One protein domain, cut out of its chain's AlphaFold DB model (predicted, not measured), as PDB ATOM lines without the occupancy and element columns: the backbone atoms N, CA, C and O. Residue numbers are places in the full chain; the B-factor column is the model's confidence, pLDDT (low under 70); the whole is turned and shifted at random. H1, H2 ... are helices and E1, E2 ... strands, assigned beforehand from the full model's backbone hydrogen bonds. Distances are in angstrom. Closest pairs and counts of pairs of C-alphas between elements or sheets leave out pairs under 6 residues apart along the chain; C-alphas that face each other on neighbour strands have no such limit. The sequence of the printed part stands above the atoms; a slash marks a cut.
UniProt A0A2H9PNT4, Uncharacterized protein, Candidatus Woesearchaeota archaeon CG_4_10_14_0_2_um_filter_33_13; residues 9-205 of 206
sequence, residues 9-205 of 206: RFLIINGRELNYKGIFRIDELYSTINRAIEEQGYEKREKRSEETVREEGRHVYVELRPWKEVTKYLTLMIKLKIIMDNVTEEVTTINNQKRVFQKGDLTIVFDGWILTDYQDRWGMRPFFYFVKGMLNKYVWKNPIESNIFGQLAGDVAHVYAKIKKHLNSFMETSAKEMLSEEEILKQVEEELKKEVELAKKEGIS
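Overview. This is residues 9 to 205 of the 206 residues of an uncharacterized protein of Candidatus Woesearchaeota archaeon CG_4_10_14_0_2_um_filter_33_13 (UniProt A0A2H9PNT4). A long, twisted sheet of six strands has the long helix H3 laid lengthwise over one face, with H4 on the same face, packed on H3 and over the edge strand E1. H1 tucks in beside the strands and packs on H3, while residues 122 to 127 and 133 to 145, the latter with part of H2, stick out at one end of the long axis; the turn between E5 and E6 makes the other end. The 197 printed residues hold four named helices and six named strands, in the order E1 H1 E2 E3 E4 E5 E6 H2 H3 H4; the class is mixed, helices and strands. The sheet is branched at E5 and its neighbour pairs are antiparallel. The whole is elongated, spanning 71 by 36 by 29 A, and only just loose, close to compact, with a radius of gyration of the C-alphas of 20.1 A.

Along the chain. Begin with E5, the longest strand by residues, with 21, residues 74 to 94; it is 46.6 A from first to last C-alpha and bends by 99 degrees at residue 91. E6, residues 97 to 116, runs 50.3 A and bends by 69 degrees at residue 104. Find C-alpha 9 at (120.849, 204.162, 44.306), where E1, residues 9 to 24, begins; it runs 34.2 A and bends by 84 degrees at residue 21. E2 is residues 46 to 54, 23.9 A, and E3 is residues 57 to 64, 22.9 A. E3 runs on into E4, residues 67 to 71, 12.0 A, across a break of 2 residues, at 11 degrees. H1 is residues 26 to 39, 19.8 A, and H2 is residues 127 to 138, 15.7 A. Look for C-alpha 144 at (105.721, 211.368, 38.360); from there H3 runs 36.9 A to residue 169. H4, residues 181 to 203, runs 31.7 A and ends with C-alpha 203 at (115.922, 210.818, 52.319).

Arrangement. Look first at E5: E3 and E4 lie on one side of it and E6 on the other side. E4, E5 and E6 form a meander, each strand the antiparallel neighbour of the one before. In the hairpin of E5 and E6, N 83 and O 107 are 2.8 A apart, within hydrogen-bond range; in that of E4 and E5, N 68 and O 76 are 2.8 A apart. Between E3 and E5, N 62 and O 82 stand at 2.9 A, and in the hairpin of E2 and E3, N 50 and O 61 at 2.8 A. E1 is an edge strand beside E6, with N 18 and O 108 at 2.8 A. H3 lies over E5 and E6 at a height over the sheet of 8.6 A and runs along the strands, at 8 degrees to E6 on the local plane. Its closest C-alphas to E6 are those of Leu 152 and Gly 112, 6.8 A apart. H4, on the same face, lies over E1 at a height of 9.1 A; it runs along the strands, but only just, at 28 degrees to E1 on the local plane. The closest C-alphas of E1 and H4 are those of Ile 12 and Val 196, 5.8 A apart. H3 and H4 form a helical hairpin: they touch, closest at the C-alphas of Ala 161 and Leu 185, 5.5 A, at a steep tilt of 41 degrees, opposite ways. H1 is on the sheet but at the sheet's level, with a height of 1.5 A. H3 touches H1 with residues 158 to 167 alone, closest at the C-alphas of Ala 36 and Val 159, 5.2 A, at a shallow tilt of 26 degrees, opposite ways. H2 is not on the sheet and touches no helix. In H1, H2, H3 and H4 every O i to N i+4 pair is within hydrogen-bond range.

Size, cuts and confidence. The two C-alphas farthest apart are those of Asn 96 and Pro 126, at 72.4 A. The printed part has no cut. The link from H3 to H4, 11 residues, is long, and its residues 172 to 177 stand free. The mean pLDDT of the printed part is 80.4; look for values under 70 at residues 94 to 95, 117 to 146, 172 to 179 and 200 to 205.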
ATOM      1  N   ARG A   9     121.764 205.223  43.872       82.44
ATOM      2  CA  ARG A   9     120.849 204.162  44.306       82.44
ATOM      3  C   ARG A   9     119.969 204.668  45.434       82.44
ATOM      4  O   ARG A   9     120.478 205.031  46.489       82.44
ATOM      5  N   PHE A  10     118.665 204.595  45.230       82.31
ATOM      6  CA  PHE A  10     117.668 204.929  46.237       82.31
ATOM      7  C   PHE A  10     116.998 203.640  46.706       82.31
ATOM      8  O   PHE A  10     116.356 202.951  45.912       82.31
ATOM      9  N   LEU A  11     117.188 203.298  47.982       85.94
ATOM     10  CA  LEU A  11     116.497 202.184  48.627       85.94
ATOM     11  C   LEU A  11     115.106 202.651  49.041       85.94
ATOM     12  O   LEU A  11     114.978 203.560  49.854       85.94
ATOM     13  N   ILE A  12     114.082 202.037  48.461       85.38
ATOM     14  CA  ILE A  12     112.686 202.424  48.668       85.38
ATOM     15  C   ILE A  12     111.977 201.449  49.600       85.38
ATOM     16  O   ILE A  12     111.231 201.863  50.479       85.38
ATOM     17  N   ILE A  13     112.226 200.157  49.404       88.31
ATOM     18  CA  ILE A  13     111.699 199.078  50.242       88.31
ATOM     19  C   ILE A  13     112.896 198.379  50.845       88.31
ATOM     20  O   ILE A  13     113.763 197.922  50.100       88.31
ATOM     21  N   ASN A  14     112.953 198.324  52.171       89.62
ATOM     22  CA  ASN A  14     114.119 197.856  52.901       89.62
ATOM     23  C   ASN A  14     113.790 196.578  53.673       89.62
ATOM     24  O   ASN A  14     113.178 196.636  54.736       89.62
ATOM     25  N   GLY A  15     114.224 195.432  53.149       89.56
ATOM     26  CA  GLY A  15     114.214 194.184  53.896       89.56
ATOM     27  C   GLY A  15     112.827 193.653  54.246       89.56
ATOM     28  O   GLY A  15     112.675 193.037  55.297       89.56
ATOM     29  N   ARG A  16     111.804 193.865  53.407       92.50
ATOM     30  CA  ARG A  16     110.477 193.280  53.664       92.50
ATOM     31  C   ARG A  16     110.599 191.761  53.609       92.50
ATOM     32  O   ARG A  16     111.067 191.226  52.609       92.50
ATOM     33  N   GLU A  17     110.171 191.066  54.657       95.44
ATOM     34  CA  GLU A  17     110.302 189.608  54.742       95.44
ATOM     35  C   GLU A  17     108.981 188.873  54.509       95.44
ATOM     36  O   GLU A  17     107.917 189.284  54.985       95.44
ATOM     37  N   LEU A  18     109.076 187.736  53.822       95.19
ATOM     38  CA  LEU A  18     108.067 186.689  53.766       95.19
ATOM     39  C   LEU A  18     108.658 185.430  54.396       95.19
ATOM     40  O   LEU A  18     109.558 184.816  53.828       95.19
ATOM     41  N   ASN A  19     108.107 185.043  55.544       95.44
ATOM     42  CA  ASN A  19     108.514 183.854  56.283       95.44
ATOM     43  C   ASN A  19     107.468 182.749  56.111       95.44
ATOM     44  O   ASN A  19     106.267 182.985  56.271       95.44
ATOM     45  N   TYR A  20     107.924 181.546  55.784       94.25
ATOM     46  CA  TYR A  20     107.092 180.370  55.571       94.25
ATOM     47  C   TYR A  20     107.760 179.133  56.166       94.25
ATOM     48  O   TYR A  20     108.951 178.913  55.981       94.25
ATOM     49  N   LYS A  21     106.984 178.299  56.856       92.75
ATOM     50  CA  LYS A  21     107.442 177.019  57.396       92.75
ATOM     51  C   LYS A  21     106.444 175.951  56.994       92.75
ATOM     52  O   LYS A  21     105.273 176.047  57.356       92.75
ATOM     53  N   GLY A  22     106.894 174.942  56.262       90.56
ATOM     54  CA  GLY A  22     105.992 173.909  55.770       90.56
ATOM     55  C   GLY A  22     106.563 173.116  54.611       90.56
ATOM     56  O   GLY A  22     107.774 173.101  54.385       90.56
ATOM     57  N   ILE A  23     105.662 172.444  53.898       90.25
ATOM     58  CA  ILE A  23     105.978 171.746  52.657       90.25
ATOM     59  C   ILE A  23     105.843 172.707  51.477       90.25
ATOM     60  O   ILE A  23     104.944 173.538  51.434       90.25
ATOM     61  N   PHE A  24     106.735 172.600  50.511       91.50
ATOM     62  CA  PHE A  24     106.708 173.386  49.288       91.50
ATOM     63  C   PHE A  24     107.429 172.627  48.179       91.50
ATOM     64  O   PHE A  24     108.082 171.605  48.404       91.50
ATOM     65  N   ARG A  25     107.303 173.130  46.957       91.50
ATOM     66  CA  ARG A  25     108.066 172.651  45.809       91.50
ATOM     67  C   ARG A  25     108.982 173.749  45.312       91.50
ATOM     68  O   ARG A  25     108.512 174.799  44.881       91.50
ATOM     69  N   ILE A  26     110.288 173.509  45.388       91.25
ATOM     70  CA  ILE A  26     111.306 174.499  45.017       91.25
ATOM     71  C   ILE A  26     111.166 174.910  43.545       91.25
ATOM     72  O   ILE A  26     111.266 176.091  43.217       91.25
ATOM     73  N   ASP A  27     110.891 173.955  42.658       91.62
ATOM     74  CA  ASP A  27     110.706 174.207  41.229       91.62
ATOM     75  C   ASP A  27     109.469 175.074  40.944       91.62
ATOM     76  O   ASP A  27     109.538 176.025  40.160       91.62
ATOM     77  N   GLU A  28     108.357 174.806  41.631       93.25
ATOM     78  CA  GLU A  28     107.133 175.603  41.510       93.25
ATOM     79  C   GLU A  28     107.289 177.003  42.123       93.25
ATOM     80  O   GLU A  28     106.808 177.983  41.542       93.25
ATOM     81  N   LEU A  29     108.030 177.122  43.230       94.06
ATOM     82  CA  LEU A  29     108.369 178.404  43.844       94.06
ATOM     83  C   LEU A  29     109.190 179.267  42.882       94.06
ATOM     84  O   LEU A  29     108.806 180.404  42.607       94.06
ATOM     85  N   TYR A  30     110.277 178.734  42.311       93.25
ATOM     86  CA  TYR A  30     111.087 179.478  41.340       93.25
ATOM     87  C   TYR A  30     110.296 179.855  40.089       93.25
ATOM     88  O   TYR A  30     110.439 180.975  39.597       93.25
ATOM     89  N   SER A  31     109.452 178.955  39.579       94.62
ATOM     90  CA  SER A  31     108.568 179.245  38.446       94.62
ATOM     91  C   SER A  31     107.595 180.384  38.767       94.62
ATOM     92  O   SER A  31     107.455 181.327  37.988       94.62
ATOM     93  N   THR A  32     106.991 180.357  39.959       95.69
ATOM     94  CA  THR A  32     106.088 181.410  40.436       95.69
ATOM     95  C   THR A  32     106.801 182.753  40.560       95.69
ATOM     96  O   THR A  32     106.265 183.760  40.101       95.69
ATOM     97  N   ILE A  33     108.011 182.771  41.128       95.44
ATOM     98  CA  ILE A  33     108.836 183.978  41.253       95.44
ATOM     99  C   ILE A  33     109.163 184.548  39.870       95.44
ATOM    100  O   ILE A  33     108.920 185.727  39.630       95.44
ATOM    101  N   ASN A  34     109.672 183.719  38.952       93.50
ATOM    102  CA  ASN A  34     110.044 184.168  37.607       93.50
ATOM    103  C   ASN A  34     108.837 184.759  36.875       93.50
ATOM    104  O   ASN A  34     108.914 185.880  36.385       93.50
ATOM    105  N   ARG A  35     107.698 184.056  36.886       95.44
ATOM    106  CA  ARG A  35     106.473 184.540  36.247       95.44
ATOM    107  C   ARG A  35     105.990 185.855  36.858       95.44
ATOM    108  O   ARG A  35     105.641 186.761  36.116       95.44
ATOM    109  N   ALA A  36     105.986 185.987  38.185       96.06
ATOM    110  CA  ALA A  36     105.529 187.214  38.842       96.06
ATOM    111  C   ALA A  36     106.414 188.430  38.502       96.06
ATOM    112  O   ALA A  36     105.911 189.542  38.372       96.06
ATOM    113  N   ILE A  37     107.721 188.214  38.338       95.06
ATOM    114  CA  ILE A  37     108.685 189.233  37.899       95.06
ATOM    115  C   ILE A  37     108.447 189.610  36.425       95.06
ATOM    116  O   ILE A  37     108.394 190.793  36.085       95.06
ATOM    117  N   GLU A  38     108.279 188.613  35.555       94.50
ATOM    118  CA  GLU A  38     108.044 188.796  34.116       94.50
ATOM    119  C   GLU A  38     106.702 189.485  33.828       94.50
ATOM    120  O   GLU A  38     106.639 190.361  32.969       94.50
ATOM    121  N   GLU A  39     105.647 189.161  34.583       95.00
ATOM    122  CA  GLU A  39     104.337 189.831  34.524       95.00
ATOM    123  C   GLU A  39     104.449 191.342  34.778       95.00
ATOM    124  O   GLU A  39     103.706 192.125  34.188       95.00
ATOM    125  N   GLN A  40     105.405 191.761  35.614       94.81
ATOM    126  CA  GLN A  40     105.693 193.173  35.879       94.81
ATOM    127  C   GLN A  40     106.692 193.781  34.880       94.81
ATOM    128  O   GLN A  40     107.057 194.952  35.002       94.81
ATOM    129  N   GLY A  41     107.121 193.029  33.863       93.44
ATOM    130  CA  GLY A  41     108.008 193.498  32.797       93.44
ATOM    131  C   GLY A  41     109.468 193.651  33.218       93.44
ATOM    132  O   GLY A  41     110.178 194.475  32.643       93.44
ATOM    133  N   TYR A  42     109.911 192.914  34.237       94.62
ATOM    134  CA  TYR A  42     111.311 192.894  34.646       94.62
ATOM    135  C   TYR A  42     112.083 191.797  33.914       94.62
ATOM    136  O   TYR A  42     111.609 190.673  33.753       94.62
ATOM    137  N   GLU A  43     113.326 192.097  33.556       90.19
ATOM    138  CA  GLU A  43     114.263 191.122  33.016       90.19
ATOM    139  C   GLU A  43     115.004 190.410  34.151       90.19
ATOM    140  O   GLU A  43     115.625 191.038  35.019       90.19
ATOM    141  N   LYS A  44     114.963 189.074  34.147       81.69
ATOM    142  CA  LYS A  44     115.612 188.256  35.174       81.69
ATOM    143  C   LYS A  44     117.133 188.335  35.071       81.69
ATOM    144  O   LYS A  44     117.729 188.112  34.018       81.69
ATOM    145  N   ARG A  45     117.776 188.507  36.227       78.06
ATOM    146  CA  ARG A  45     119.211 188.278  36.388       78.06
ATOM    147  C   ARG A  45     119.492 187.574  37.706       78.06
ATOM    148  O   ARG A  45     119.334 188.160  38.778       78.06
ATOM    149  N   GLU A  46     119.920 186.322  37.622       76.75
ATOM    150  CA  GLU A  46     120.459 185.612  38.777       76.75
ATOM    151  C   GLU A  46     121.839 186.180  39.108       76.75
ATOM    152  O   GLU A  46     122.684 186.354  38.225       76.75
ATOM    153  N   LYS A  47     122.038 186.559  40.372       81.75
ATOM    154  CA  LYS A  47     123.290 187.168  40.822       81.75
ATOM    155  C   LYS A  47     124.172 186.164  41.551       81.75
ATOM    156  O   LYS A  47     125.388 186.219  41.372       81.75
ATOM    157  N   ARG A  48     123.573 185.314  42.386       84.94
ATOM    158  CA  ARG A  48     124.272 184.348  43.237       84.94
ATOM    159  C   ARG A  48     123.341 183.183  43.556       84.94
ATOM    160  O   ARG A  48     122.162 183.413  43.817       84.94
ATOM    161  N   SER A  49     123.887 181.977  43.569       89.25
ATOM    162  CA  SER A  49     123.215 180.765  44.023       89.25
ATOM    163  C   SER A  49     124.237 179.910  44.757       89.25
ATOM    164  O   SER A  49     125.337 179.691  44.248       89.25
ATOM    165  N   GLU A  50     123.907 179.519  45.982       88.38
ATOM    166  CA  GLU A  50     124.753 178.723  46.861       88.38
ATOM    167  C   GLU A  50     123.913 177.653  47.543       88.38
ATOM    168  O   GLU A  50     122.823 177.919  48.048       88.38
ATOM    169  N   GLU A  51     124.446 176.440  47.587       86.56
ATOM    170  CA  GLU A  51     123.840 175.314  48.282       86.56
ATOM    171  C   GLU A  51     124.883 174.705  49.213       86.56
ATOM    172  O   GLU A  51     126.034 174.482  48.835       86.56
ATOM    173  N   THR A  52     124.497 174.475  50.463       87.19
ATOM    174  CA  THR A  52     125.335 173.839  51.479       87.19
ATOM    175  C   THR A  52     124.543 172.731  52.149       87.19
ATOM    176  O   THR A  52     123.476 172.966  52.707       87.19
ATOM    177  N   VAL A  53     125.079 171.515  52.133       83.50
ATOM    178  CA  VAL A  53     124.478 170.372  52.829       83.50
ATOM    179  C   VAL A  53     124.990 170.353  54.270       83.50
ATOM    180  O   VAL A  53     126.201 170.346  54.490       83.50
ATOM    181  N   ARG A  54     124.081 170.370  55.251       83.19
ATOM    182  CA  ARG A  54     124.372 170.254  56.690       83.19
ATOM    183  C   ARG A  54     123.735 168.975  57.241       83.19
ATOM    184  O   ARG A  54     122.873 168.387  56.594       83.19
ATOM    185  N   GLU A  55     124.134 168.554  58.443       76.56
ATOM    186  CA  GLU A  55     123.560 167.364  59.104       76.56
ATOM    187  C   GLU A  55     122.040 167.484  59.320       76.56
ATOM    188  O   GLU A  55     121.317 166.499  59.199       76.56
ATOM    189  N   GLU A  56     121.545 168.701  59.570       78.31
ATOM    190  CA  GLU A  56     120.129 169.007  59.833       78.31
ATOM    191  C   GLU A  56     119.280 169.168  58.553       78.31
ATOM    192  O   GLU A  56     118.055 169.256  58.621       78.31
ATOM    193  N   GLY A  57     119.913 169.201  57.375       84.94
ATOM    194  CA  GLY A  57     119.250 169.393  56.086       84.94
ATOM    195  C   GLY A  57     120.060 170.257  55.121       84.94
ATOM    196  O   GLY A  57     121.199 170.651  55.388       84.94
ATOM    197  N   ARG A  58     119.477 170.568  53.961       89.88
ATOM    198  CA  ARG A  58     120.106 171.470  52.986       89.88
ATOM    199  C   ARG A  58     119.815 172.928  53.329       89.88
ATOM    200  O   ARG A  58     118.682 173.277  53.655       89.88
ATOM    201  N   HIS A  59     120.841 173.761  53.214       91.81
ATOM    202  CA  HIS A  59     120.748 175.213  53.209       91.81
ATOM    203  C   HIS A  59     120.910 175.708  51.773       91.81
ATOM    204  O   HIS A  59     121.904 175.384  51.121       91.81
ATOM    205  N   VAL A  60     119.955 176.488  51.282       92.31
ATOM    206  CA  VAL A  60     119.989 177.054  49.930       92.31
ATOM    207  C   VAL A  60     119.827 178.564  50.018       92.31
ATOM    208  O   VAL A  60     118.884 179.064  50.629       92.31
ATOM    209  N   TYR A  61     120.729 179.283  49.363       93.88
ATOM    210  CA  TYR A  61     120.710 180.730  49.246       93.88
ATOM    211  C   TYR A  61     120.692 181.126  47.774       93.88
ATOM    212  O   TYR A  61     121.621 180.814  47.030       93.88
ATOM    213  N   VAL A  62     119.670 181.864  47.351       94.06
ATOM    214  CA  VAL A  62     119.594 182.420  45.996       94.06
ATOM    215  C   VAL A  62     119.317 183.909  46.045       94.06
ATOM    216  O   VAL A  62     118.411 184.380  46.726       94.06
ATOM    217  N   GLU A  63     120.096 184.664  45.277       95.06
ATOM    218  CA  GLU A  63     119.939 186.100  45.115       95.06
ATOM    219  C   GLU A  63     119.585 186.439  43.665       95.06
ATOM    220  O   GLU A  63     120.396 186.276  42.742       95.06
ATOM    221  N   LEU A  64     118.382 186.976  43.470       93.81
ATOM    222  CA  LEU A  64     117.911 187.490  42.187       93.81
ATOM    223  C   LEU A  64     117.930 189.018  42.209       93.81
ATOM    224  O   LEU A  64     117.549 189.644  43.199       93.81
ATOM    225  N   ARG A  65     118.357 189.625  41.098       94.25
ATOM    226  CA  ARG A  65     118.299 191.080  40.883       94.25
ATOM    227  C   ARG A  65     117.638 191.407  39.545       94.25
ATOM    228  O   ARG A  65     118.322 191.906  38.644       94.25
ATOM    229  N   PRO A  66     116.351 191.065  39.365       94.75
ATOM    230  CA  PRO A  66     115.593 191.536  38.221       94.75
ATOM    231  C   PRO A  66     115.603 193.063  38.126       94.75
ATOM    232  O   PRO A  66     115.583 193.770  39.137       94.75
ATOM    233  N   TRP A  67     115.628 193.566  36.897       92.81
ATOM    234  CA  TRP A  67     115.648 194.997  36.615       92.81
ATOM    235  C   TRP A  67     114.679 195.341  35.484       92.81
ATOM    236  O   TRP A  67     114.372 194.502  34.642       92.81
ATOM    237  N   LYS A  68     114.191 196.576  35.486       92.31
ATOM    238  CA  LYS A  68     113.258 197.107  34.494       92.31
ATOM    239  C   LYS A  68     113.673 198.522  34.133       92.31
ATOM    240  O   LYS A  68     113.691 199.408  34.990       92.31
ATOM    241  N   GLU A  69     114.031 198.739  32.873       87.75
ATOM    242  CA  GLU A  69     114.308 200.082  32.368       87.75
ATOM    243  C   GLU A  69     112.991 200.838  32.188       87.75
ATOM    244  O   GLU A  69     112.136 200.437  31.404       87.75
ATOM    245  N   VAL A  70     112.819 201.935  32.924       83.50
ATOM    246  CA  VAL A  70     111.672 202.840  32.739       83.50
ATOM    247  C   VAL A  70     112.039 203.909  31.716       83.50
ATOM    248  O   VAL A  70     111.249 204.257  30.842       83.50
ATOM    249  N   THR A  71     113.267 204.418  31.809       77.19
ATOM    250  CA  THR A  71     113.879 205.322  30.835       77.19
ATOM    251  C   THR A  71     115.365 204.995  30.713       77.19
ATOM    252  O   THR A  71     115.937 204.345  31.583       77.19
ATOM    253  N   LYS A  72     116.039 205.560  29.707       71.44
ATOM    254  CA  LYS A  72     117.491 205.393  29.497       71.44
ATOM    255  C   LYS A  72     118.384 205.780  30.691       71.44
ATOM    256  O   LYS A  72     119.584 205.525  30.643       71.44
ATOM    257  N   TYR A  73     117.842 206.467  31.696       71.88
ATOM    258  CA  TYR A  73     118.559 206.944  32.882       71.88
ATOM    259  C   TYR A  73     117.925 206.475  34.198       71.88
ATOM    260  O   TYR A  73     118.470 206.790  35.252       71.88
ATOM    261  N   LEU A  74     116.788 205.770  34.155       80.12
ATOM    262  CA  LEU A  74     116.063 205.300  35.333       80.12
ATOM    263  C   LEU A  74     115.734 203.818  35.189       80.12
ATOM    264  O   LEU A  74     114.993 203.398  34.297       80.12
ATOM    265  N   THR A  75     116.250 203.040  36.129       88.06
ATOM    266  CA  THR A  75     116.045 201.599  36.205       88.06
ATOM    267  C   THR A  75     115.454 201.244  37.561       88.06
ATOM    268  O   THR A  75     115.980 201.639  38.600       88.06
ATOM    269  N   LEU A  76     114.375 200.471  37.552       91.62
ATOM    270  CA  LEU A  76     113.848 199.829  38.748       91.62
ATOM    271  C   LEU A  76     114.560 198.498  38.947       91.62
ATOM    272  O   LEU A  76     114.816 197.775  37.985       91.62
ATOM    273  N   MET A  77     114.879 198.161  40.188       94.12
ATOM    274  CA  MET A  77     115.479 196.884  40.545       94.12
ATOM    275  C   MET A  77     114.781 196.324  41.775       94.12
ATOM    276  O   MET A  77     114.698 196.985  42.807       94.12
ATOM    277  N   ILE A  78     114.344 195.074  41.679       95.00
ATOM    278  CA  ILE A  78     113.881 194.305  42.832       95.00
ATOM    279  C   ILE A  78     115.005 193.337  43.175       95.00
ATOM    280  O   ILE A  78     115.493 192.608  42.315       95.00
ATOM    281  N   LYS A  79     115.459 193.338  44.421       95.19
ATOM    282  CA  LYS A  79     116.419 192.363  44.927       95.19
ATOM    283  C   LYS A  79     115.670 191.373  45.804       95.19
ATOM    284  O   LYS A  79     115.076 191.759  46.804       95.19
ATOM    285  N   LEU A  80     115.733 190.104  45.423       96.12
ATOM    286  CA  LEU A  80     115.127 188.999  46.153       96.12
ATOM    287  C   LEU A  80     116.239 188.138  46.733       96.12
ATOM    288  O   LEU A  80     117.074 187.634  45.980       96.12
ATOM    289  N   LYS A  81     116.247 187.963  48.053       96.69
ATOM    290  CA  LYS A  81     117.080 186.959  48.723       96.69
ATOM    291  C   LYS A  81     116.170 185.830  49.168       96.69
ATOM    292  O   LYS A  81     115.294 186.055  49.994       96.69
ATOM    293  N   ILE A  82     116.367 184.652  48.607       96.50
ATOM    294  CA  ILE A  82     115.627 183.439  48.928       96.50
ATOM    295  C   ILE A  82     116.551 182.595  49.789       96.50
ATOM    296  O   ILE A  82     117.630 182.206  49.341       96.50
ATOM    297  N   ILE A  83     116.142 182.356  51.025       96.44
ATOM    298  CA  ILE A  83     116.897 181.599  52.014       96.44
ATOM    299  C   ILE A  83     116.025 180.422  52.417       96.44
ATOM    300  O   ILE A  83     114.901 180.612  52.880       96.44
ATOM    301  N   MET A  84     116.521 179.214  52.194       95.00
ATOM    302  CA  MET A  84     115.862 177.988  52.613       95.00
ATOM    303  C   MET A  84     116.772 177.250  53.583       95.00
ATOM    304  O   MET A  84     117.903 176.911  53.238       95.00
ATOM    305  N   ASP A  85     116.264 176.993  54.778       93.94
ATOM    306  CA  ASP A  85     116.960 176.313  55.862       93.94
ATOM    307  C   ASP A  85     116.284 174.978  56.186       93.94
ATOM    308  O   ASP A  85     115.072 174.807  56.016       93.94
ATOM    309  N   ASN A  86     117.089 174.027  56.669       92.50
ATOM    310  CA  ASN A  86     116.639 172.705  57.119       92.50
ATOM    311  C   ASN A  86     115.812 171.953  56.064       92.50
ATOM    312  O   ASN A  86     114.827 171.285  56.382       92.50
ATOM    313  N   VAL A  87     116.190 172.082  54.788       91.56
ATOM    314  CA  VAL A  87     115.423 171.502  53.687       91.56
ATOM    315  C   VAL A  87     115.650 169.996  53.620       91.56
ATOM    316  O   VAL A  87     116.755 169.527  53.329       91.56
ATOM    317  N   THR A  88     114.569 169.249  53.816       91.06
ATOM    318  CA  THR A  88     114.492 167.788  53.684       91.06
ATOM    319  C   THR A  88     113.507 167.401  52.583       91.06
ATOM    320  O   THR A  88     112.658 168.203  52.193       91.06
ATOM    321  N   GLU A  89     113.634 166.190  52.043       90.56
ATOM    322  CA  GLU A  89     112.705 165.662  51.039       90.56
ATOM    323  C   GLU A  89     111.642 164.785  51.705       90.56
ATOM    324  O   GLU A  89     111.962 163.889  52.485       90.56
ATOM    325  N   GLU A  90     110.376 165.027  51.378       86.62
ATOM    326  CA  GLU A  90     109.232 164.257  51.858       86.62
ATOM    327  C   GLU A  90     108.422 163.763  50.654       86.62
ATOM    328  O   GLU A  90     108.074 164.529  49.756       86.62
ATOM    329  N   VAL A  91     108.140 162.459  50.596       83.19
ATOM    330  CA  VAL A  91     107.344 161.873  49.511       83.19
ATOM    331  C   VAL A  91     105.901 161.757  49.972       83.19
ATOM    332  O   VAL A  91     105.557 160.849  50.728       83.19
ATOM    333  N   THR A  92     105.042 162.632  49.460       75.75
ATOM    334  CA  THR A  92     103.611 162.631  49.781       75.75
ATOM    335  C   THR A  92     102.809 162.138  48.582       75.75
ATOM    336  O   THR A  92     103.115 162.431  47.423       75.75
ATOM    337  N   THR A  93     101.768 161.349  48.851       71.88
ATOM    338  CA  THR A  93     100.829 160.900  47.817       71.88
ATOM    339  C   THR A  93      99.649 161.861  47.792       71.88
ATOM    340  O   THR A  93      98.786 161.795  48.661       71.88
ATOM    341  N   ILE A  94      99.611 162.750  46.801       68.25
ATOM    342  CA  ILE A  94      98.469 163.639  46.554       68.25
ATOM    343  C   ILE A  94      97.773 163.130  45.291       68.25
ATOM    344  O   ILE A  94      98.427 162.892  44.274       68.25
ATOM    345  N   ASN A  95      96.456 162.921  45.348       61.72
ATOM    346  CA  ASN A  95      95.654 162.423  44.220       61.72
ATOM    347  C   ASN A  95      96.177 161.103  43.617       61.72
ATOM    348  O   ASN A  95      96.232 160.940  42.399       61.72
ATOM    349  N   ASN A  96      96.589 160.159  44.473       72.00
ATOM    350  CA  ASN A  96      97.126 158.849  44.076       72.00
ATOM    351  C   ASN A  96      98.423 158.898  43.234       72.00
ATOM    352  O   ASN A  96      98.845 157.881  42.685       72.00
ATOM    353  N   GLN A  97      99.078 160.061  43.151       72.44
ATOM    354  CA  GLN A  97     100.391 160.236  42.536       72.44
ATOM    355  C   GLN A  97     101.419 160.537  43.625       72.44
ATOM    356  O   GLN A  97     101.253 161.468  44.413       72.44
ATOM    357  N   LYS A  98     102.504 159.758  43.665       78.25
ATOM    358  CA  LYS A  98     103.651 160.070  44.522       78.25
ATOM    359  C   LYS A  98     104.357 161.297  43.956       78.25
ATOM    360  O   LYS A  98     104.808 161.265  42.811       78.25
ATOM    361  N   ARG A  99     104.453 162.360  44.748       83.06
ATOM    362  CA  ARG A  99     105.233 163.554  44.414       83.06
ATOM    363  C   ARG A  99     106.248 163.812  45.518       83.06
ATOM    364  O   ARG A  99     105.971 163.575  46.692       83.06
ATOM    365  N   VAL A 100     107.433 164.253  45.114       86.81
ATOM    366  CA  VAL A 100     108.499 164.645  46.036       86.81
ATOM    367  C   VAL A 100     108.289 166.112  46.387       86.81
ATOM    368  O   VAL A 100     108.228 166.959  45.494       86.81
ATOM    369  N   PHE A 101     108.157 166.391  47.675       89.75
ATOM    370  CA  PHE A 101     108.066 167.726  48.244       89.75
ATOM    371  C   PHE A 101     109.330 168.037  49.035       89.75
ATOM    372  O   PHE A 101     110.042 167.139  49.486       89.75
ATOM    373  N   GLN A 102     109.600 169.324  49.207       92.25
ATOM    374  CA  GLN A 102     110.597 169.811  50.143       92.25
ATOM    375  C   GLN A 102     109.900 170.324  51.394       92.25
ATOM    376  O   GLN A 102     108.862 170.973  51.307       92.25
ATOM    377  N   LYS A 103     110.474 170.046  52.560       91.81
ATOM    378  CA  LYS A 103     110.013 170.567  53.844       91.81
ATOM    379  C   LYS A 103     111.145 171.317  54.515       91.81
ATOM    380  O   LYS A 103     112.241 170.773  54.623       91.81
ATOM    381  N   GLY A 104     110.866 172.530  54.973       92.62
ATOM    382  CA  GLY A 104     111.863 173.373  55.623       92.62
ATOM    383  C   GLY A 104     111.325 174.746  56.008       92.62
ATOM    384  O   GLY A 104     110.115 175.001  55.964       92.62
ATOM    385  N   ASP A 105     112.257 175.611  56.385       94.50
ATOM    386  CA  ASP A 105     112.027 177.016  56.697       94.50
ATOM    387  C   ASP A 105     112.424 177.859  55.473       94.50
ATOM    388  O   ASP A 105     113.521 177.711  54.941       94.50
ATOM    389  N   LEU A 106     111.532 178.725  54.998       95.50
ATOM    390  CA  LEU A 106     111.723 179.586  53.833       95.50
ATOM    391  C   LEU A 106     111.585 181.048  54.258       95.50
ATOM    392  O   LEU A 106     110.536 181.466  54.747       95.50
ATOM    393  N   THR A 107     112.626 181.831  54.008       97.44
ATOM    394  CA  THR A 107     112.646 183.283  54.194       97.44
ATOM    395  C   THR A 107     112.928 183.944  52.854       97.44
ATOM    396  O   THR A 107     113.938 183.657  52.211       97.44
ATOM    397  N   ILE A 108     112.045 184.839  52.417       97.25
ATOM    398  CA  ILE A 108     112.251 185.645  51.212       97.25
ATOM    399  C   ILE A 108     112.301 187.113  51.611       97.25
ATOM    400  O   ILE A 108     111.336 187.642  52.156       97.25
ATOM    401  N   VAL A 109     113.420 187.766  51.317       97.38
ATOM    402  CA  VAL A 109     113.651 189.181  51.622       97.38
ATOM    403  C   VAL A 109     113.581 189.998  50.340       97.38
ATOM    404  O   VAL A 109     114.280 189.689  49.370       97.38
ATOM    405  N   PHE A 110     112.764 191.046  50.357       96.62
ATOM    406  CA  PHE A 110     112.515 191.951  49.244       96.62
ATOM    407  C   PHE A 110     113.157 193.312  49.535       96.62
ATOM    408  O   PHE A 110     112.768 193.989  50.487       96.62
ATOM    409  N   ASP A 111     114.097 193.728  48.683       94.44
ATOM    410  CA  ASP A 111     114.585 195.109  48.639       94.44
ATOM    411  C   ASP A 111     114.179 195.757  47.303       94.44
ATOM    412  O   ASP A 111     114.385 195.174  46.235       94.44
ATOM    413  N   GLY A 112     113.636 196.971  47.342       93.19
ATOM    414  CA  GLY A 112     113.247 197.741  46.158       93.19
ATOM    415  C   GLY A 112     114.191 198.915  45.939       93.19
ATOM    416  O   GLY A 112     114.296 199.782  46.803       93.19
ATOM    417  N   TRP A 113     114.848 198.970  44.782       90.75
ATOM    418  CA  TRP A 113     115.825 199.998  44.436       90.75
ATOM    419  C   TRP A 113     115.409 200.782  43.193       90.75
ATOM    420  O   TRP A 113     115.028 200.201  42.176       90.75
ATOM    421  N   ILE A 114     115.583 202.100  43.246       88.00
ATOM    422  CA  ILE A 114     115.603 202.961  42.063       88.00
ATOM    423  C   ILE A 114     117.064 203.289  41.770       88.00
ATOM    424  O   ILE A 114     117.788 203.780  42.637       88.00
ATOM    425  N   LEU A 115     117.504 202.989  40.554       86.12
ATOM    426  CA  LEU A 115     118.856 203.239  40.078       86.12
ATOM    427  C   LEU A 115     118.806 204.344  39.029       86.12
ATOM    428  O   LEU A 115     118.084 204.218  38.037       86.12
ATOM    429  N   THR A 116     119.587 205.403  39.225       80.62
ATOM    430  CA  THR A 116     119.664 206.510  38.269       80.62
ATOM    431  C   THR A 116     121.090 206.765  37.803       80.62
ATOM    432  O   THR A 116     121.994 206.913  38.619       80.62
ATOM    433  N   ASP A 117     121.283 206.837  36.486       67.19
ATOM    434  CA  ASP A 117     122.578 207.068  35.818       67.19
ATOM    435  C   ASP A 117     122.567 208.405  35.063       67.19
ATOM    436  O   ASP A 117     122.701 208.494  33.841       67.19
ATOM    437  N   TYR A 118     122.312 209.484  35.802       59.56
ATOM    438  CA  TYR A 118     122.348 210.828  35.228       59.56
ATOM    439  C   TYR A 118     123.782 211.333  35.017       59.56
ATOM    440  O   TYR A 118     123.997 212.174  34.146       59.56
ATOM    441  N   GLN A 119     124.747 210.852  35.807       54.50
ATOM    442  CA  GLN A 119     126.096 211.420  35.866       54.50
ATOM    443  C   GLN A 119     127.065 210.817  34.832       54.50
ATOM    444  O   GLN A 119     127.756 211.595  34.170       54.50
ATOM    445  N   ASP A 120     127.092 209.492  34.608       55.59
ATOM    446  CA  ASP A 120     128.112 208.878  33.731       55.59
ATOM    447  C   ASP A 120     127.837 209.118  32.232       55.59
ATOM    448  O   ASP A 120     128.769 209.175  31.429       55.59
ATOM    449  N   ARG A 121     126.575 209.310  31.814       53.09
ATOM    450  CA  ARG A 121     126.221 209.463  30.382       53.09
ATOM    451  C   ARG A 121     126.162 210.899  29.859       53.09
ATOM    452  O   ARG A 121     126.036 211.093  28.650       53.09
ATOM    453  N   TRP A 122     126.237 211.904  30.732       51.12
ATOM    454  CA  TRP A 122     125.902 213.293  30.381       51.12
ATOM    455  C   TRP A 122     126.920 214.339  30.876       51.12
ATOM    456  O   TRP A 122     126.590 215.515  31.042       51.12
ATOM    457  N   GLY A 123     128.180 213.951  31.083       49.31
ATOM    458  CA  GLY A 123     129.248 214.885  31.451       49.31
ATOM    459  C   GLY A 123     129.475 216.012  30.419       49.31
ATOM    460  O   GLY A 123     129.755 215.744  29.255       49.31
ATOM    461  N   MET A 124     129.411 217.273  30.886       51.47
ATOM    462  CA  MET A 124     129.870 218.539  30.256       51.47
ATOM    463  C   MET A 124     129.000 219.263  29.198       51.47
ATOM    464  O   MET A 124     129.513 219.670  28.156       51.47
ATOM    465  N   ARG A 125     127.723 219.599  29.465       56.28
ATOM    466  CA  ARG A 125     127.056 220.728  28.752       56.28
ATOM    467  C   ARG A 125     126.268 221.680  29.676       56.28
ATOM    468  O   ARG A 125     125.483 221.213  30.493       56.28
ATOM    469  N   PRO A 126     126.375 223.018  29.517       54.84
ATOM    470  CA  PRO A 126     125.632 224.010  30.317       54.84
ATOM    471  C   PRO A 126     124.104 223.834  30.328       54.84
ATOM    472  O   PRO A 126     123.442 224.192  31.300       54.84
ATOM    473  N   PHE A 127     123.542 223.209  29.289       51.56
ATOM    474  CA  PHE A 127     122.128 222.831  29.223       51.56
ATOM    475  C   PHE A 127     121.697 221.895  30.377       51.56
ATOM    476  O   PHE A 127     120.527 221.894  30.750       51.56
ATOM    477  N   PHE A 128     122.621 221.165  31.021       52.06
ATOM    478  CA  PHE A 128     122.317 220.300  32.172       52.06
ATOM    479  C   PHE A 128     121.978 221.047  33.447       52.06
ATOM    480  O   PHE A 128     121.162 220.542  34.197       52.06
ATOM    481  N   TYR A 129     122.515 222.237  33.714       56.44
ATOM    482  CA  TYR A 129     122.058 222.996  34.885       56.44
ATOM    483  C   TYR A 129     120.606 223.450  34.708       56.44
ATOM    484  O   TYR A 129     119.838 223.473  35.666       56.44
ATOM    485  N   PHE A 130     120.206 223.713  33.463       54.03
ATOM    486  CA  PHE A 130     118.834 224.052  33.108       54.03
ATOM    487  C   PHE A 130     117.903 222.829  33.128       54.03
ATOM    488  O   PHE A 130     116.818 222.918  33.691       54.03
ATOM    489  N   VAL A 131     118.323 221.669  32.604       53.84
ATOM    490  CA  VAL A 131     117.527 220.424  32.643       53.84
ATOM    491  C   VAL A 131     117.522 219.783  34.027       53.84
ATOM    492  O   VAL A 131     116.460 219.389  34.467       53.84
ATOM    493  N   LYS A 132     118.635 219.737  34.766       54.53
ATOM    494  CA  LYS A 132     118.672 219.346  36.188       54.53
ATOM    495  C   LYS A 132     117.831 220.304  37.020       54.53
ATOM    496  O   LYS A 132     117.070 219.846  37.853       54.53
ATOM    497  N   GLY A 133     117.891 221.610  36.749       55.88
ATOM    498  CA  GLY A 133     117.011 222.607  37.357       55.88
ATOM    499  C   GLY A 133     115.536 222.412  36.994       55.88
ATOM    500  O   GLY A 133     114.685 222.573  37.858       55.88
ATOM    501  N   MET A 134     115.213 222.015  35.759       52.06
ATOM    502  CA  MET A 134     113.849 221.664  35.353       52.06
ATOM    503  C   MET A 134     113.405 220.315  35.911       52.06
ATOM    504  O   MET A 134     112.280 220.231  36.361       52.06
ATOM    505  N   LEU A 135     114.238 219.280  35.958       49.50
ATOM    506  CA  LEU A 135     113.902 217.981  36.540       49.50
ATOM    507  C   LEU A 135     113.771 218.117  38.068       49.50
ATOM    508  O   LEU A 135     112.732 217.774  38.606       49.50
ATOM    509  N   ASN A 136     114.680 218.789  38.778       54.28
ATOM    510  CA  ASN A 136     114.465 219.119  40.198       54.28
ATOM    511  C   ASN A 136     113.255 220.035  40.439       54.28
ATOM    512  O   ASN A 136     112.732 220.070  41.544       54.28
ATOM    513  N   LYS A 137     112.811 220.835  39.460       50.41
ATOM    514  CA  LYS A 137     111.676 221.761  39.636       50.41
ATOM    515  C   LYS A 137     110.347 221.230  39.088       50.41
ATOM    516  O   LYS A 137     109.316 221.741  39.504       50.41
ATOM    517  N   TYR A 138     110.358 220.233  38.204       42.22
ATOM    518  CA  TYR A 138     109.188 219.638  37.542       42.22
ATOM    519  C   TYR A 138     109.064 218.122  37.747       42.22
ATOM    520  O   TYR A 138     107.959 217.625  37.607       42.22
ATOM    521  N   VAL A 139     110.122 217.382  38.088       46.59
ATOM    522  CA  VAL A 139     110.062 215.961  38.504       46.59
ATOM    523  C   VAL A 139     109.866 215.862  40.016       46.59
ATOM    524  O   VAL A 139     108.959 215.156  40.431       46.59
ATOM    525  N   TRP A 140     110.551 216.691  40.819       46.88
ATOM    526  CA  TRP A 140     110.335 216.730  42.282       46.88
ATOM    527  C   TRP A 140     109.061 217.496  42.699       46.88
ATOM    528  O   TRP A 140     108.693 217.516  43.870       46.88
ATOM    529  N   LYS A 141     108.380 218.175  41.760       46.25
ATOM    530  CA  LYS A 141     107.132 218.925  42.030       46.25
ATOM    531  C   LYS A 141     105.881 218.381  41.331       46.25
ATOM    532  O   LYS A 141     104.805 218.905  41.599       46.25
ATOM    533  N   ASN A 142     105.984 217.356  40.478       42.62
ATOM    534  CA  ASN A 142     104.826 216.761  39.791       42.62
ATOM    535  C   ASN A 142     104.659 215.265  40.122       42.62
ATOM    536  O   ASN A 142     105.643 214.602  40.437       42.62
ATOM    537  N   PRO A 143     103.437 214.706  39.980       48.28
ATOM    538  CA  PRO A 143     103.035 213.333  40.356       48.28
ATOM    539  C   PRO A 143     103.808 212.148  39.731       48.28
ATOM    540  O   PRO A 143     103.421 210.992  39.904       48.28
ATOM    541  N   ILE A 144     104.899 212.395  39.007       45.84
ATOM    542  CA  ILE A 144     105.721 211.368  38.360       45.84
ATOM    543  C   ILE A 144     106.552 210.602  39.403       45.84
ATOM    544  O   ILE A 144     106.647 209.382  39.311       45.84
ATOM    545  N   GLU A 145     107.067 211.257  40.449       49.22
ATOM    546  CA  GLU A 145     107.769 210.561  41.541       49.22
ATOM    547  C   GLU A 145     106.831 209.703  42.385       49.22
ATOM    548  O   GLU A 145     107.127 208.539  42.642       49.22
ATOM    549  N   SER A 146     105.646 210.207  42.746       53.91
ATOM    550  CA  SER A 146     104.638 209.361  43.399       53.91
ATOM    551  C   SER A 146     104.295 208.135  42.554       53.91
ATOM    552  O   SER A 146     104.051 207.068  43.112       53.91
ATOM    553  N   ASN A 147     104.330 208.269  41.225       72.31
ATOM    554  CA  ASN A 147     104.037 207.170  40.321       72.31
ATOM    555  C   ASN A 147     105.180 206.150  40.243       72.31
ATOM    556  O   ASN A 147     104.902 204.967  40.261       72.31
ATOM    557  N   ILE A 148     106.454 206.559  40.217       81.00
ATOM    558  CA  ILE A 148     107.579 205.607  40.106       81.00
ATOM    559  C   ILE A 148     107.817 204.854  41.419       81.00
ATOM    560  O   ILE A 148     108.005 203.640  41.411       81.00
ATOM    561  N   PHE A 149     107.778 205.549  42.559       82.06
ATOM    562  CA  PHE A 149     107.904 204.898  43.866       82.06
ATOM    563  C   PHE A 149     106.687 204.009  44.140       82.06
ATOM    564  O   PHE A 149     106.836 202.889  44.623       82.06
ATOM    565  N   GLY A 150     105.490 204.492  43.787       83.94
ATOM    566  CA  GLY A 150     104.255 203.717  43.859       83.94
ATOM    567  C   GLY A 150     104.263 202.513  42.919       83.94
ATOM    568  O   GLY A 150     103.818 201.445  43.321       83.94
ATOM    569  N   GLN A 151     104.822 202.652  41.716       89.50
ATOM    570  CA  GLN A 151     105.004 201.562  40.763       89.50
ATOM    571  C   GLN A 151     105.941 200.505  41.333       89.50
ATOM    572  O   GLN A 151     105.550 199.353  41.411       89.50
ATOM    573  N   LEU A 152     107.137 200.881  41.798       91.62
ATOM    574  CA  LEU A 152     108.068 199.926  42.401       91.62
ATOM    575  C   LEU A 152     107.446 199.220  43.615       91.62
ATOM    576  O   LEU A 152     107.616 198.014  43.781       91.62
ATOM    577  N   ALA A 153     106.705 199.955  44.446       91.31
ATOM    578  CA  ALA A 153     105.992 199.372  45.574       91.31
ATOM    579  C   ALA A 153     104.881 198.411  45.140       91.31
ATOM    580  O   ALA A 153     104.784 197.322  45.699       91.31
ATOM    581  N   GLY A 154     104.094 198.769  44.126       92.81
ATOM    582  CA  GLY A 154     103.083 197.894  43.533       92.81
ATOM    583  C   GLY A 154     103.697 196.644  42.902       92.81
ATOM    584  O   GLY A 154     103.215 195.539  43.139       92.81
ATOM    585  N   ASP A 155     104.811 196.789  42.184       95.00
ATOM    586  CA  ASP A 155     105.541 195.680  41.569       95.00
ATOM    587  C   ASP A 155     106.036 194.696  42.649       95.00
ATOM    588  O   ASP A 155     105.824 193.487  42.542       95.00
ATOM    589  N   VAL A 156     106.646 195.200  43.732       95.44
ATOM    590  CA  VAL A 156     107.075 194.367  44.873       95.44
ATOM    591  C   VAL A 156     105.875 193.725  45.572       95.44
ATOM    592  O   VAL A 156     105.933 192.535  45.890       95.44
ATOM    593  N   ALA A 157     104.782 194.467  45.772       95.38
ATOM    594  CA  ALA A 157     103.556 193.946  46.372       95.38
ATOM    595  C   ALA A 157     102.964 192.796  45.547       95.38
ATOM    596  O   ALA A 157     102.580 191.774  46.114       95.38
ATOM    597  N   HIS A 158     102.952 192.924  44.216       95.62
ATOM    598  CA  HIS A 158     102.489 191.888  43.292       95.62
ATOM    599  C   HIS A 158     103.325 190.618  43.412       95.62
ATOM    600  O   HIS A 158     102.780 189.531  43.617       95.62
ATOM    601  N   VAL A 159     104.654 190.751  43.348       96.31
ATOM    602  CA  VAL A 159     105.566 189.605  43.472       96.31
ATOM    603  C   VAL A 159     105.394 188.931  44.835       96.31
ATOM    604  O   VAL A 159     105.235 187.711  44.905       96.31
ATOM    605  N   TYR A 160     105.341 189.712  45.916       96.12
ATOM    606  CA  TYR A 160     105.098 189.206  47.266       96.12
ATOM    607  C   TYR A 160     103.759 188.460  47.366       96.12
ATOM    608  O   TYR A 160     103.712 187.339  47.878       96.12
ATOM    609  N   ALA A 161     102.671 189.045  46.858       95.06
ATOM    610  CA  ALA A 161     101.331 188.470  46.938       95.06
ATOM    611  C   ALA A 161     101.233 187.143  46.172       95.06
ATOM    612  O   ALA A 161     100.711 186.164  46.712       95.06
ATOM    613  N   LYS A 162     101.798 187.071  44.959       95.75
ATOM    614  CA  LYS A 162     101.865 185.838  44.157       95.75
ATOM    615  C   LYS A 162     102.604 184.721  44.889       95.75
ATOM    616  O   LYS A 162     102.103 183.597  44.953       95.75
ATOM    617  N   ILE A 163     103.764 185.031  45.468       95.62
ATOM    618  CA  ILE A 163     104.568 184.058  46.217       95.62
ATOM    619  C   ILE A 163     103.817 183.599  47.469       95.62
ATOM    620  O   ILE A 163     103.678 182.398  47.695       95.62
ATOM    621  N   LYS A 164     103.272 184.536  48.254       94.00
ATOM    622  CA  LYS A 164     102.515 184.226  49.473       94.00
ATOM    623  C   LYS A 164     101.306 183.346  49.177       94.00
ATOM    624  O   LYS A 164     101.083 182.362  49.874       94.00
ATOM    625  N   LYS A 165     100.550 183.661  48.124       92.50
ATOM    626  CA  LYS A 165      99.409 182.855  47.678       92.50
ATOM    627  C   LYS A 165      99.837 181.439  47.295       92.50
ATOM    628  O   LYS A 165      99.193 180.479  47.709       92.50
ATOM    629  N   HIS A 166     100.918 181.307  46.528       92.56
ATOM    630  CA  HIS A 166     101.448 180.004  46.137       92.56
ATOM    631  C   HIS A 166     101.874 179.178  47.357       92.56
ATOM    632  O   HIS A 166     101.461 178.032  47.489       92.56
ATOM    633  N   LEU A 167     102.600 179.767  48.305       91.62
ATOM    634  CA  LEU A 167     103.009 179.077  49.532       91.62
ATOM    635  C   LEU A 167     101.814 178.691  50.417       91.62
ATOM    636  O   LEU A 167     101.753 177.577  50.937       91.62
ATOM    637  N   ASN A 168     100.815 179.570  50.523       89.38
ATOM    638  CA  ASN A 168      99.571 179.275  51.230       89.38
ATOM    639  C   ASN A 168      98.794 178.113  50.598       89.38
ATOM    640  O   ASN A 168      98.092 177.412  51.319       89.38
ATOM    641  N   SER A 169      98.927 177.875  49.288       87.75
ATOM    642  CA  SER A 169      98.264 176.742  48.626       87.75
ATOM    643  C   SER A 169      98.757 175.375  49.111       87.75
ATOM    644  O   SER A 169      98.013 174.406  49.027       87.75
ATOM    645  N   PHE A 170      99.966 175.303  49.679       84.06
ATOM    646  CA  PHE A 170     100.494 174.084  50.300       84.06
ATOM    647  C   PHE A 170     100.082 173.917  51.770       84.06
ATOM    648  O   PHE A 170     100.233 172.832  52.327       84.06
ATOM    649  N   MET A 171      99.556 174.965  52.414       76.00
ATOM    650  CA  MET A 171      98.980 174.879  53.760       76.00
ATOM    651  C   MET A 171      97.509 174.458  53.685       76.00
ATOM    652  O   MET A 171      96.609 175.209  54.058       76.00
ATOM    653  N   GLU A 172      97.233 173.254  53.191       61.34
ATOM    654  CA  GLU A 172      95.907 172.666  53.383       61.34
ATOM    655  C   GLU A 172      95.746 172.315  54.876       61.34
ATOM    656  O   GLU A 172      96.511 171.513  55.408       61.34
ATOM    657  N   THR A 173      94.711 172.865  55.534       48.00
ATOM    658  CA  THR A 173      94.217 172.517  56.896       48.00
ATOM    659  C   THR A 173      94.642 173.416  58.081       48.00
ATOM    660  O   THR A 173      95.144 172.923  59.083       48.00
ATOM    661  N   SER A 174      94.330 174.721  58.065       42.09
ATOM    662  CA  SER A 174      93.927 175.435  59.304       42.09
ATOM    663  C   SER A 174      93.228 176.777  59.026       42.09
ATOM    664  O   SER A 174      93.869 177.819  58.952       42.09
ATOM    665  N   ALA A 175      91.901 176.738  58.881       42.62
ATOM    666  CA  ALA A 175      90.919 177.643  59.505       42.62
ATOM    667  C   ALA A 175      91.174 179.173  59.602       42.62
ATOM    668  O   ALA A 175      90.640 179.817  60.504       42.62
ATOM    669  N   LYS A 176      91.911 179.793  58.681       46.62
ATOM    670  CA  LYS A 176      91.839 181.242  58.452       46.62
ATOM    671  C   LYS A 176      91.447 181.448  57.003       46.62
ATOM    672  O   LYS A 176      92.058 180.833  56.135       46.62
ATOM    673  N   GLU A 177      90.406 182.245  56.772       55.75
ATOM    674  CA  GLU A 177      89.975 182.688  55.443       55.75
ATOM    675  C   GLU A 177      91.218 182.930  54.583       55.75
ATOM    676  O   GLU A 177      92.075 183.747  54.937       55.75
ATOM    677  N   MET A 178      91.389 182.129  53.527       59.41
ATOM    678  CA  MET A 178      92.462 182.355  52.569       59.41
ATOM    679  C   MET A 178      92.197 183.730  51.979       59.41
ATOM    680  O   MET A 178      91.316 183.865  51.132       59.41
ATOM    681  N   LEU A 179      92.931 184.736  52.459       65.88
ATOM    682  CA  LEU A 179      92.879 186.069  51.884       65.88
ATOM    683  C   LEU A 179      93.095 185.908  50.384       65.88
ATOM    684  O   LEU A 179      94.069 185.282  49.940       65.88
ATOM    685  N   SER A 180      92.146 186.426  49.618       80.06
ATOM    686  CA  SER A 180      92.259 186.487  48.175       80.06
ATOM    687  C   SER A 180      93.556 187.209  47.808       80.06
ATOM    688  O   SER A 180      94.095 188.021  48.564       80.06
ATOM    689  N   GLU A 181      94.086 186.905  46.627       79.19
ATOM    690  CA  GLU A 181      95.292 187.572  46.125       79.19
ATOM    691  C   GLU A 181      95.153 189.097  46.165       79.19
ATOM    692  O   GLU A 181      96.092 189.792  46.535       79.19
ATOM    693  N   GLU A 182      93.954 189.594  45.854       83.56
ATOM    694  CA  GLU A 182      93.617 191.013  45.873       83.56
ATOM    695  C   GLU A 182      93.653 191.612  47.282       83.56
ATOM    696  O   GLU A 182      94.101 192.743  47.453       83.56
ATOM    697  N   GLU A 183      93.208 190.878  48.303       85.25
ATOM    698  CA  GLU A 183      93.269 191.330  49.698       85.25
ATOM    699  C   GLU A 183      94.707 191.358  50.216       85.25
ATOM    700  O   GLU A 183      95.111 192.336  50.847       85.25
ATOM    701  N   ILE A 184      95.501 190.327  49.900       83.94
ATOM    702  CA  ILE A 184      96.933 190.298  50.230       83.94
ATOM    703  C   ILE A 184      97.639 191.471  49.551       83.94
ATOM    704  O   ILE A 184      98.413 192.172  50.199       83.94
ATOM    705  N   LEU A 185      97.360 191.693  48.265       87.19
ATOM    706  CA  LEU A 185      97.945 192.782  47.497       87.19
ATOM    707  C   LEU A 185      97.600 194.138  48.114       87.19
ATOM    708  O   LEU A 185      98.509 194.909  48.401       87.19
ATOM    709  N   LYS A 186      96.318 194.408  48.392       88.50
ATOM    710  CA  LYS A 186      95.878 195.669  49.012       88.50
ATOM    711  C   LYS A 186      96.555 195.910  50.357       88.50
ATOM    712  O   LYS A 186      97.077 196.999  50.582       88.50
ATOM    713  N   GLN A 187      96.598 194.895  51.222       88.25
ATOM    714  CA  GLN A 187      97.259 195.005  52.521       88.25
ATOM    715  C   GLN A 187      98.745 195.358  52.359       88.25
ATOM    716  O   GLN A 187      99.251 196.264  53.018       88.25
ATOM    717  N   VAL A 188      99.444 194.654  51.468       87.19
ATOM    718  CA  VAL A 188     100.881 194.855  51.251       87.19
ATOM    719  C   VAL A 188     101.147 196.207  50.598       87.19
ATOM    720  O   VAL A 188     102.062 196.905  51.016       87.19
ATOM    721  N   GLU A 189     100.336 196.635  49.633       87.88
ATOM    722  CA  GLU A 189     100.445 197.969  49.041       87.88
ATOM    723  C   GLU A 189     100.271 199.081  50.081       87.88
ATOM    724  O   GLU A 189     100.986 200.080  50.033       87.88
ATOM    725  N   GLU A 190      99.330 198.942  51.016       88.50
ATOM    726  CA  GLU A 190      99.135 199.914  52.094       88.50
ATOM    727  C   GLU A 190     100.326 199.969  53.056       88.50
ATOM    728  O   GLU A 190     100.725 201.054  53.486       88.50
ATOM    729  N   GLU A 191     100.908 198.816  53.388       87.19
ATOM    730  CA  GLU A 191     102.119 198.719  54.210       87.19
ATOM    731  C   GLU A 191     103.321 199.347  53.493       87.19
ATOM    732  O   GLU A 191     103.969 200.240  54.041       87.19
ATOM    733  N   LEU A 192     103.555 198.983  52.230       86.19
ATOM    734  CA  LEU A 192     104.659 199.518  51.434       86.19
ATOM    735  C   LEU A 192     104.498 201.017  51.160       86.19
ATOM    736  O   LEU A 192     105.485 201.743  51.172       86.19
ATOM    737  N   LYS A 193     103.274 201.528  50.977       85.69
ATOM    738  CA  LYS A 193     103.032 202.980  50.879       85.69
ATOM    739  C   LYS A 193     103.512 203.714  52.132       85.69
ATOM    740  O   LYS A 193     104.094 204.789  52.010       85.69
ATOM    741  N   LYS A 194     103.310 203.142  53.323       84.94
ATOM    742  CA  LYS A 194     103.811 203.724  54.582       84.94
ATOM    743  C   LYS A 194     105.338 203.672  54.654       84.94
ATOM    744  O   LYS A 194     105.941 204.664  55.055       84.94
ATOM    745  N   GLU A 195     105.951 202.565  54.233       81.94
ATOM    746  CA  GLU A 195     107.415 202.425  54.163       81.94
ATOM    747  C   GLU A 195     108.036 203.439  53.193       81.94
ATOM    748  O   GLU A 195     108.987 204.134  53.542       81.94
ATOM    749  N   VAL A 196     107.439 203.607  52.011       79.38
ATOM    750  CA  VAL A 196     107.847 204.597  51.008       79.38
ATOM    751  C   VAL A 196     107.759 206.020  51.565       79.38
ATOM    752  O   VAL A 196     108.674 206.819  51.374       79.38
ATOM    753  N   GLU A 197     106.663 206.367  52.243       82.06
ATOM    754  CA  GLU A 197     106.491 207.691  52.855       82.06
ATOM    755  C   GLU A 197     107.516 207.955  53.968       82.06
ATOM    756  O   GLU A 197     107.984 209.086  54.114       82.06
ATOM    757  N   LEU A 198     107.898 206.927  54.731       79.69
ATOM    758  CA  LEU A 198     108.973 207.019  55.719       79.69
ATOM    759  C   LEU A 198     110.329 207.240  55.033       79.69
ATOM    760  O   LEU A 198     111.030 208.195  55.365       79.69
ATOM    761  N   ALA A 199     110.646 206.435  54.016       70.75
ATOM    762  CA  ALA A 199     111.889 206.535  53.254       70.75
ATOM    763  C   ALA A 199     112.054 207.911  52.582       70.75
ATOM    764  O   ALA A 199     113.146 208.478  52.588       70.75
ATOM    765  N   LYS A 200     110.967 208.502  52.062       69.88
ATOM    766  CA  LYS A 200     110.979 209.878  51.533       69.88
ATOM    767  C   LYS A 200     111.346 210.904  52.603       69.88
ATOM    768  O   LYS A 200     112.122 211.810  52.325       69.88
ATOM    769  N   LYS A 201     110.797 210.791  53.818       69.56
ATOM    770  CA  LYS A 201     111.084 211.737  54.912       69.56
ATOM    771  C   LYS A 201     112.538 211.656  55.365       69.56
ATOM    772  O   LYS A 201     113.152 212.691  55.600       69.56
ATOM    773  N   GLU A 202     113.081 210.448  55.451       66.38
ATOM    774  CA  GLU A 202     114.470 210.214  55.854       66.38
ATOM    775  C   GLU A 202     115.463 210.624  54.751       66.38
ATOM    776  O   GLU A 202     116.498 211.220  55.045       66.38
ATOM    777  N   GLY A 203     115.115 210.412  53.475       50.91
ATOM    778  CA  GLY A 203     115.922 210.818  52.319       50.91
ATOM    779  C   GLY A 203     115.980 212.329  52.048       50.91
ATOM    780  O   GLY A 203     116.868 212.771  51.329       50.91
ATOM    781  N   ILE A 204     115.075 213.130  52.627       39.84
ATOM    782  CA  ILE A 204     115.083 214.608  52.535       39.84
ATOM    783  C   ILE A 204     116.018 215.245  53.589       39.84
ATOM    784  O   ILE A 204     116.295 216.442  53.526       39.84
ATOM    785  N   SER A 205     116.535 214.469  54.552       29.98
ATOM    786  CA  SER A 205     117.355 214.984  55.661       29.98
ATOM    787  C   SER A 205     118.878 214.944  55.427       29.98
ATOM    788  O   SER A 205     119.615 215.269  56.361       29.98
TER     789      SER A 205